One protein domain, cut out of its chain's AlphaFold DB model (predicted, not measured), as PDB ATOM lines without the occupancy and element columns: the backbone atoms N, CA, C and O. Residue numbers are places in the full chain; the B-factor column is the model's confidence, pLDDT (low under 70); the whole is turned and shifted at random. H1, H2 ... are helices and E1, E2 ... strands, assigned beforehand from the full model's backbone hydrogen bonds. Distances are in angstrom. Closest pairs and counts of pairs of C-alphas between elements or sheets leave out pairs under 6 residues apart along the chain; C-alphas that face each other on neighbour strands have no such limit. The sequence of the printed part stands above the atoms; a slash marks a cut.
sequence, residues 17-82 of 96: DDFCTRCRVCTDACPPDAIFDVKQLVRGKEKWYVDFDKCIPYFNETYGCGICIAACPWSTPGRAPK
ATOM      1  N   ASP A  17      87.285 112.678 102.959       93.06
ATOM      2  CA  ASP A  17      86.570 112.175 104.132       93.06
ATOM      3  C   ASP A  17      86.079 110.736 103.912       93.06
ATOM      4  O   ASP A  17      86.413 109.849 104.696       93.06
ATOM      5  N   ASP A  18      85.421 110.475 102.778       92.44
ATOM      6  CA  ASP A  18      84.978 109.133 102.380       92.44
ATOM      7  C   ASP A  18      86.152 108.164 102.230       92.44
ATOM      8  O   ASP A  18      86.079 107.011 102.656       92.44
ATOM      9  N   PHE A  19      87.261 108.627 101.650       94.50
ATOM     10  CA  PHE A  19      88.483 107.839 101.561       94.50
ATOM     11  C   PHE A  19      88.996 107.434 102.950       94.50
ATOM     12  O   PHE A  19      89.316 106.261 103.170       94.50
ATOM     13  N   CYS A  20      89.052 108.379 103.893       95.31
ATOM     14  CA  CYS A  20      89.561 108.143 105.242       95.31
ATOM     15  C   CYS A  20      88.720 107.124 106.017       95.31
ATOM     16  O   CYS A  20      89.309 106.308 106.722       95.31
ATOM     17  N   THR A  21      87.395 107.075 105.811       93.38
ATOM     18  CA  THR A  21      86.532 106.050 106.446       93.38
ATOM     19  C   THR A  21      86.949 104.612 106.121       93.38
ATOM     20  O   THR A  21      86.651 103.701 106.888       93.38
ATOM     21  N   ARG A  22      87.643 104.395 104.994       92.00
ATOM     22  CA  ARG A  22      88.044 103.062 104.511       92.00
ATOM     23  C   ARG A  22      89.544 102.806 104.602       92.00
ATOM     24  O   ARG A  22      89.946 101.653 104.671       92.00
ATOM     25  N   CYS A  23      90.375 103.846 104.529       95.88
ATOM     26  CA  CYS A  23      91.817 103.675 104.358       95.88
ATOM     27  C   CYS A  23      92.540 103.224 105.630       95.88
ATOM     28  O   CYS A  23      93.365 102.324 105.533       95.88
ATOM     29  N   ARG A  24      92.299 103.894 106.767       95.44
ATOM     30  CA  ARG A  24      92.866 103.626 108.112       95.44
ATOM     31  C   ARG A  24      94.396 103.495 108.267       95.44
ATOM     32  O   ARG A  24      94.875 103.455 109.390       95.44
ATOM     33  N   VAL A  25      95.184 103.563 107.194       97.75
ATOM     34  CA  VAL A  25      96.639 103.312 107.225       97.75
ATOM     35  C   VAL A  25      97.422 104.209 108.188       97.75
ATOM     36  O   VAL A  25      98.414 103.774 108.759       97.75
ATOM     37  N   CYS A  26      97.001 105.461 108.388       98.06
ATOM     38  CA  CYS A  26      97.655 106.348 109.348       98.06
ATOM     39  C   CYS A  26      97.387 105.928 110.796       98.06
ATOM     40  O   CYS A  26      98.294 106.044 111.614       98.06
ATOM     41  N   THR A  27      96.183 105.433 111.091       98.00
ATOM     42  CA  THR A  27      95.824 104.849 112.386       98.00
ATOM     43  C   THR A  27      96.651 103.599 112.641       98.00
ATOM     44  O   THR A  27      97.338 103.542 113.652       98.00
ATOM     45  N   ASP A  28      96.676 102.669 111.686       97.75
ATOM     46  CA  ASP A  28      97.373 101.385 111.835       97.75
ATOM     47  C   ASP A  28      98.900 101.546 111.958       97.75
ATOM     48  O   ASP A  28      99.575 100.728 112.574       97.75
ATOM     49  N   ALA A  29      99.464 102.601 111.362       98.12
ATOM     50  CA  ALA A  29     100.897 102.885 111.408       98.12
ATOM     51  C   ALA A  29     101.330 103.733 112.616       98.12
ATOM     52  O   ALA A  29     102.525 103.987 112.763       98.12
ATOM     53  N   CYS A  30     100.403 104.246 113.432       98.50
ATOM     54  CA  CYS A  30     100.706 105.163 114.529       98.50
ATOM     55  C   CYS A  30     101.270 104.397 115.741       98.50
ATOM     56  O   CYS A  30     100.499 103.723 116.413       98.50
ATOM     57  N   PRO A  31     102.564 104.529 116.097       98.25
ATOM     58  CA  PRO A  31     103.146 103.721 117.174       98.25
ATOM     59  C   PRO A  31     102.489 103.891 118.557       98.25
ATOM     60  O   PRO A  31     102.372 102.894 119.262       98.25
ATOM     61  N   PRO A  32     102.051 105.101 118.973       98.19
ATOM     62  CA  PRO A  32     101.361 105.271 120.252       98.19
ATOM     63  C   PRO A  32      99.833 105.095 120.163       98.19
ATOM     64  O   PRO A  32      99.140 105.492 121.100       98.19
ATOM     65  N   ASP A  33      99.282 104.598 119.047       98.06
ATOM     66  CA  ASP A  33      97.830 104.460 118.830       98.06
ATOM     67  C   ASP A  33      97.051 105.753 119.147       98.06
ATOM     68  O   ASP A  33      96.030 105.772 119.846       98.06
ATOM     69  N   ALA A  34      97.589 106.878 118.666       98.38
ATOM     70  CA  ALA A  34      97.077 108.209 118.972       98.38
ATOM     71  C   ALA A  34      95.980 108.687 118.007       98.38
ATOM     72  O   ALA A  34      95.366 109.718 118.254       98.38
ATOM     73  N   ILE A  35      95.735 108.003 116.888       98.25
ATOM     74  CA  ILE A  35      94.774 108.456 115.870       98.25
ATOM     75  C   ILE A  35      93.491 107.642 115.993       98.25
ATOM     76  O   ILE A  35      93.512 106.426 115.831       98.25
ATOM     77  N   PHE A  36      92.360 108.310 116.222       96.38
ATOM     78  CA  PHE A  36      91.064 107.638 116.297       96.38
ATOM     79  C   PHE A  36      90.600 107.151 114.919       96.38
ATOM     80  O   PHE A  36      90.733 107.857 113.918       96.38
ATOM     81  N   ASP A  37      89.997 105.964 114.881       93.69
ATOM     82  CA  ASP A  37      89.405 105.364 113.680       93.69
ATOM     83  C   ASP A  37      87.946 105.782 113.433       93.69
ATOM     84  O   ASP A  37      87.355 105.425 112.414       93.69
ATOM     85  N   VAL A  38      87.389 106.585 114.339       94.31
ATOM     86  CA  VAL A  38      86.094 107.250 114.206       94.31
ATOM     87  C   VAL A  38      86.220 108.725 114.572       94.31
ATOM     88  O   VAL A  38      87.080 109.129 115.365       94.31
ATOM     89  N   LYS A  39      85.353 109.559 113.991       96.00
ATOM     90  CA  LYS A  39      85.347 110.994 114.279       96.00
ATOM     91  C   LYS A  39      84.957 111.261 115.731       96.00
ATOM     92  O   LYS A  39      84.064 110.625 116.276       96.00
ATOM     93  N   GLN A  40      85.609 112.256 116.317       97.00
ATOM     94  CA  GLN A  40      85.347 112.749 117.661       97.00
ATOM     95  C   GLN A  40      84.674 114.121 117.591       97.00
ATOM     96  O   GLN A  40      84.977 114.929 116.704       97.00
ATOM     97  N   LEU A  41      83.791 114.417 118.546       97.06
ATOM     98  CA  LEU A  41      83.213 115.748 118.700       97.06
ATOM     99  C   LEU A  41      84.247 116.688 119.331       97.06
ATOM    100  O   LEU A  41      84.527 116.624 120.524       97.06
ATOM    101  N   VAL A  42      84.793 117.604 118.535       95.50
ATOM    102  CA  VAL A  42      85.823 118.554 118.964       95.50
ATOM    103  C   VAL A  42      85.316 119.970 118.755       95.50
ATOM    104  O   VAL A  42      85.228 120.456 117.625       95.50
ATOM    105  N   ARG A  43      85.016 120.664 119.861       95.69
ATOM    106  CA  ARG A  43      84.540 122.063 119.855       95.69
ATOM    107  C   ARG A  43      83.315 122.250 118.941       95.69
ATOM    108  O   ARG A  43      83.286 123.147 118.102       95.69
ATOM    109  N   GLY A  44      82.339 121.348 119.072       96.56
ATOM    110  CA  GLY A  44      81.079 121.386 118.319       96.56
ATOM    111  C   GLY A  44      81.161 120.897 116.870       96.56
ATOM    112  O   GLY A  44      80.211 121.094 116.119       96.56
ATOM    113  N   LYS A  45      82.275 120.287 116.445       96.25
ATOM    114  CA  LYS A  45      82.431 119.725 115.093       96.25
ATOM    115  C   LYS A  45      82.999 118.316 115.150       96.25
ATOM    116  O   LYS A  45      83.942 118.071 115.895       96.25
ATOM    117  N   GLU A  46      82.477 117.425 114.318       96.31
ATOM    118  CA  GLU A  46      83.046 116.090 114.147       96.31
ATOM    119  C   GLU A  46      84.363 116.158 113.366       96.31
ATOM    120  O   GLU A  46      84.435 116.771 112.296       96.31
ATOM    121  N   LYS A  47      85.419 115.541 113.901       95.44
ATOM    122  CA  LYS A  47      86.756 115.529 113.296       95.44
ATOM    123  C   LYS A  47      87.428 114.177 113.468       95.44
ATOM    124  O   LYS A  47      87.326 113.571 114.527       95.44
ATOM    125  N   TRP A  48      88.203 113.766 112.470       95.88
ATOM    126  CA  TRP A  48      89.264 112.782 112.672       95.88
ATOM    127  C   TRP A  48      90.260 113.372 113.668       95.88
ATOM    128  O   TRP A  48      90.822 114.441 113.411       95.88
ATOM    129  N   TYR A  49      90.388 112.753 114.838       97.19
ATOM    130  CA  TYR A  49      91.104 113.343 115.961       97.19
ATOM    131  C   TYR A  49      92.388 112.579 116.269       97.19
ATOM    132  O   TYR A  49      92.461 111.364 116.094       97.19
ATOM    133  N   VAL A  50      93.389 113.327 116.727       98.12
ATOM    134  CA  VAL A  50      94.648 112.805 117.249       98.12
ATOM    135  C   VAL A  50      94.670 113.111 118.738       98.12
ATOM    136  O   VAL A  50      94.551 114.272 119.127       98.12
ATOM    137  N   ASP A  51      94.814 112.075 119.550       98.00
ATOM    138  CA  ASP A  51      95.091 112.169 120.974       98.00
ATOM    139  C   ASP A  51      96.509 112.721 121.173       98.00
ATOM    140  O   ASP A  51      97.515 112.031 120.973       98.00
ATOM    141  N   PHE A  52      96.597 114.004 121.518       97.25
ATOM    142  CA  PHE A  52      97.885 114.661 121.713       97.25
ATOM    143  C   PHE A  52      98.595 114.206 122.986       97.25
ATOM    144  O   PHE A  52      99.824 114.252 123.007       97.25
ATOM    145  N   ASP A  53      97.876 113.689 123.982       98.06
ATOM    146  CA  ASP A  53      98.492 113.178 125.207       98.06
ATOM    147  C   ASP A  53      99.272 111.886 124.927       98.06
ATOM    148  O   ASP A  53     100.287 111.624 125.566       98.06
ATOM    149  N   LYS A  54      98.865 111.121 123.905       98.38
ATOM    150  CA  LYS A  54      99.619 109.965 123.386       98.38
ATOM    151  C   LYS A  54     100.659 110.340 122.331       98.38
ATOM    152  O   LYS A  54     101.755 109.785 122.308       98.38
ATOM    153  N   CYS A  55     100.320 111.257 121.425       98.62
ATOM    154  CA  CYS A  55     101.176 111.616 120.292       98.62
ATOM    155  C   CYS A  55     102.422 112.408 120.719       98.62
ATOM    156  O   CYS A  55     103.522 112.123 120.248       98.62
ATOM    157  N   ILE A  56     102.261 113.402 121.600       98.50
ATOM    158  CA  ILE A  56     103.331 114.344 121.958       98.50
ATOM    159  C   ILE A  56     104.505 113.672 122.688       98.50
ATOM    160  O   ILE A  56     105.639 113.981 122.322       98.50
ATOM    161  N   PRO A  57     104.306 112.746 123.650       98.50
ATOM    162  CA  PRO A  57     105.420 112.026 124.265       98.50
ATOM    163  C   PRO A  57     106.275 111.285 123.234       98.50
ATOM    164  O   PRO A  57     107.472 111.543 123.146       98.50
ATOM    165  N   TYR A  58     105.647 110.476 122.371       98.50
ATOM    166  CA  TYR A  58     106.348 109.752 121.307       98.50
ATOM    167  C   TYR A  58     107.057 110.708 120.342       98.50
ATOM    168  O   TYR A  58     108.222 110.513 120.013       98.50
ATOM    169  N   PHE A  59     106.376 111.777 119.913       98.44
ATOM    170  CA  PHE A  59     106.964 112.797 119.045       98.44
ATOM    171  C   PHE A  59     108.232 113.403 119.659       98.44
ATOM    172  O   PHE A  59     109.225 113.580 118.957       98.44
ATOM    173  N   ASN A  60     108.208 113.724 120.954       98.25
ATOM    174  CA  ASN A  60     109.353 114.309 121.646       98.25
ATOM    175  C   ASN A  60     110.495 113.299 121.813       98.25
ATOM    176  O   ASN A  60     111.648 113.647 121.572       98.25
ATOM    177  N   GLU A  61     110.178 112.053 122.174       97.88
ATOM    178  CA  GLU A  61     111.152 110.963 122.325       97.88
ATOM    179  C   GLU A  61     111.875 110.640 121.014       97.88
ATOM    180  O   GLU A  61     113.062 110.315 121.025       97.88
ATOM    181  N   THR A  62     111.194 110.776 119.872       97.38
ATOM    182  CA  THR A  62     111.782 110.522 118.550       97.38
ATOM    183  C   THR A  62     112.362 111.766 117.875       97.38
ATOM    184  O   THR A  62     112.710 111.702 116.698       97.38
ATOM    185  N   TYR A  63     112.487 112.895 118.589       96.94
ATOM    186  CA  TYR A  63     112.943 114.184 118.040       96.94
ATOM    187  C   TYR A  63     112.138 114.643 116.812       96.94
ATOM    188  O   TYR A  63     112.662 115.242 115.872       96.94
ATOM    189  N   GLY A  64     110.841 114.349 116.828       96.62
ATOM    190  CA  GLY A  64     109.906 114.554 115.736       96.62
ATOM    191  C   GLY A  64     109.293 113.244 115.256       96.62
ATOM    192  O   GLY A  64     109.922 112.189 115.247       96.62
ATOM    193  N   CYS A  65     108.041 113.307 114.816       98.19
ATOM    194  CA  CYS A  65     107.344 112.194 114.185       98.19
ATOM    195  C   CYS A  65     106.498 112.709 113.015       98.19
ATOM    196  O   CYS A  65     105.931 113.800 113.060       98.19
ATOM    197  N   GLY A  66     106.415 111.910 111.954       97.56
ATOM    198  CA  GLY A  66     105.618 112.201 110.760       97.56
ATOM    199  C   GLY A  66     105.118 110.941 110.061       97.56
ATOM    200  O   GLY A  66     104.787 110.992 108.880       97.56
ATOM    201  N   ILE A  67     105.075 109.802 110.763       98.38
ATOM    202  CA  ILE A  67     104.750 108.490 110.177       98.38
ATOM    203  C   ILE A  67     103.365 108.506 109.523       98.38
ATOM    204  O   ILE A  67     103.211 108.035 108.400       98.38
ATOM    205  N   CYS A  68     102.374 109.127 110.169       98.12
ATOM    206  CA  CYS A  68     101.027 109.266 109.613       98.12
ATOM    207  C   CYS A  68     101.003 110.060 108.295       98.12
ATOM    208  O   CYS A  68     100.223 109.736 107.401       98.12
ATOM    209  N   ILE A  69     101.880 111.060 108.146       97.75
ATOM    210  CA  ILE A  69     102.036 111.838 106.912       97.75
ATOM    211  C   ILE A  69     102.750 110.994 105.855       97.75
ATOM    212  O   ILE A  69     102.293 110.949 104.716       97.75
ATOM    213  N   ALA A  70     103.830 110.307 106.229       97.62
ATOM    214  CA  ALA A  70     104.626 109.485 105.322       97.62
ATOM    215  C   ALA A  70     103.837 108.288 104.762       97.62
ATOM    216  O   ALA A  70     103.931 107.990 103.574       97.62
ATOM    217  N   ALA A  71     103.027 107.630 105.595       97.88
ATOM    218  CA  ALA A  71     102.203 106.487 105.203       97.88
ATOM    219  C   ALA A  71     100.951 106.884 104.400       97.88
ATOM    220  O   ALA A  71     100.338 106.041 103.744       97.88
ATOM    221  N   CYS A  72     100.543 108.156 104.441       97.75
ATOM    222  CA  CYS A  72      99.330 108.615 103.775       97.75
ATOM    223  C   CYS A  72      99.457 108.512 102.240       97.75
ATOM    224  O   CYS A  72     100.357 109.123 101.654       97.75
ATOM    225  N   PRO A  73      98.522 107.843 101.533       96.75
ATOM    226  CA  PRO A  73      98.587 107.728 100.074       96.75
ATOM    227  C   PRO A  73      98.495 109.075  99.345       96.75
ATOM    228  O   PRO A  73      99.007 109.208  98.234       96.75
ATOM    229  N   TRP A  74      97.891 110.088  99.976       96.00
ATOM    230  CA  TRP A  74      97.849 111.457  99.453       96.00
ATOM    231  C   TRP A  74      99.218 112.144  99.467       96.00
ATOM    232  O   TRP A  74      99.453 113.029  98.651       96.00
ATOM    233  N   SER A  75     100.134 111.718 100.339       96.50
ATOM    234  CA  SER A  75     101.494 112.260 100.426       96.50
ATOM    235  C   SER A  75     102.450 111.637  99.405       96.50
ATOM    236  O   SER A  75     103.569 112.115  99.244       96.50
ATOM    237  N   THR A  76     102.041 110.573  98.700       95.44
ATOM    238  CA  THR A  76     102.879 109.954  97.664       95.44
ATOM    239  C   THR A  76     103.005 110.895  96.454       95.44
ATOM    240  O   THR A  76     101.977 111.245  95.855       95.44
ATOM    241  N   PRO A  77     104.230 111.274  96.033       94.50
ATOM    242  CA  PRO A  77     104.433 112.158  94.888       94.50
ATOM    243  C   PRO A  77     103.710 111.667  93.628       94.50
ATOM    244  O   PRO A  77     103.771 110.493  93.265       94.50
ATOM    245  N   GLY A  78     102.976 112.568  92.971       94.44
ATOM    246  CA  GLY A  78     102.216 112.270  91.751       94.44
ATOM    247  C   GLY A  78     100.920 111.465  91.946       94.44
ATOM    248  O   GLY A  78     100.191 111.256  90.974       94.44
ATOM    249  N   ARG A  79     100.585 111.030  93.171       95.06
ATOM    250  CA  ARG A  79      99.378 110.226  93.437       95.06
ATOM    251  C   ARG A  79      98.143 111.068  93.759       95.06
ATOM    252  O   ARG A  79      97.047 110.713  93.323       95.06
ATOM    253  N   ALA A  80      98.313 112.192  94.459       94.19
ATOM    254  CA  ALA A  80      97.205 113.031  94.923       94.19
ATOM    255  C   ALA A  80      96.233 113.491  93.813       94.19
ATOM    256  O   ALA A  80      95.031 113.331  94.016       94.19
ATOM    257  N   PRO A  81      96.677 113.964  92.625       94.38
ATOM    258  CA  PRO A  81      95.744 114.407  91.582       94.38
ATOM    259  C   PRO A  81      94.833 113.280  91.080       94.38
ATOM    260  O   PRO A  81      93.620 113.443  90.989       94.38
ATOM    261  N   LYS A  82      95.407 112.091  90.844       94.19
ATOM    262  CA  LYS A  82      94.659 110.903  90.398       94.19
ATOM    263  C   LYS A  82      93.655 110.435  91.450       94.19
ATOM    264  O   LYS A  82      92.557 109.979  91.120       94.19
TER     265      LYS A  82
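Overview. This is residues 17 to 82 of the 96 residues of the protein "4Fe-4S ferredoxin-type domain-containing protein" of Candidatus Entotheonella factor (UniProt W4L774). Two short helices, H2 and H4, touch in the middle of a flat, loop-rich domain, with the small hairpin of E1 and E2, the longest helix H3, and H1 spread round them at separate places on the rim. Residues 75 to 81 stick out as a free tail. The printed part has 66 residues, with four named helices and two named strands in the order H1 H2 E1 E2 H3 H4; the one sheet, E1 - E2, is antiparallel. The class is mostly helix, though under half of the residues are in named elements. It is only just compact, close to loose, with a radius of gyration of the C-alphas of 12.9 A, and only just flat, with spans of 35 by 32 by 18 A.

Arrangement. E1, residues 40 to 42, and E2, residues 45 to 47, form an antiparallel hairpin at 131 degrees. N 40 and O 47, 2.8 A apart, are within hydrogen-bond range. H2, residues 25 to 28, touches H4, residues 67 to 71; their closest C-alphas, of Cys 26 and Cys 68, are 4.5 A apart. H3, residues 52 to 61, is apart from H2 and H4. H1, residues 17 to 23, and H2 meet only through their link. The O i to N i+4 pair of H4 is within hydrogen-bond range, as are 2 of 3 in H1 and 4 of 6 in H3; H2 is too short for such a pair.

Along the chain. H3 is 13.8 A long, from C-alpha 52 at (97.885, 114.661, 121.713) to C-alpha 61. H1 is 10.0 A long, from C-alpha 17 at (86.570, 112.175, 104.132). E1 measures 6.0 A, E2 6.3 A, H2 5.1 A and H4 5.9 A, ending at C-alpha 71 (102.203, 106.487, 105.203).

Size, cuts and confidence. The farthest C-alphas, of Glu 61 and Lys 82, are 35.9 A apart. The printed part has no cut. The link from H2 to E1 is long. No printed residue is under 70 in pLDDT.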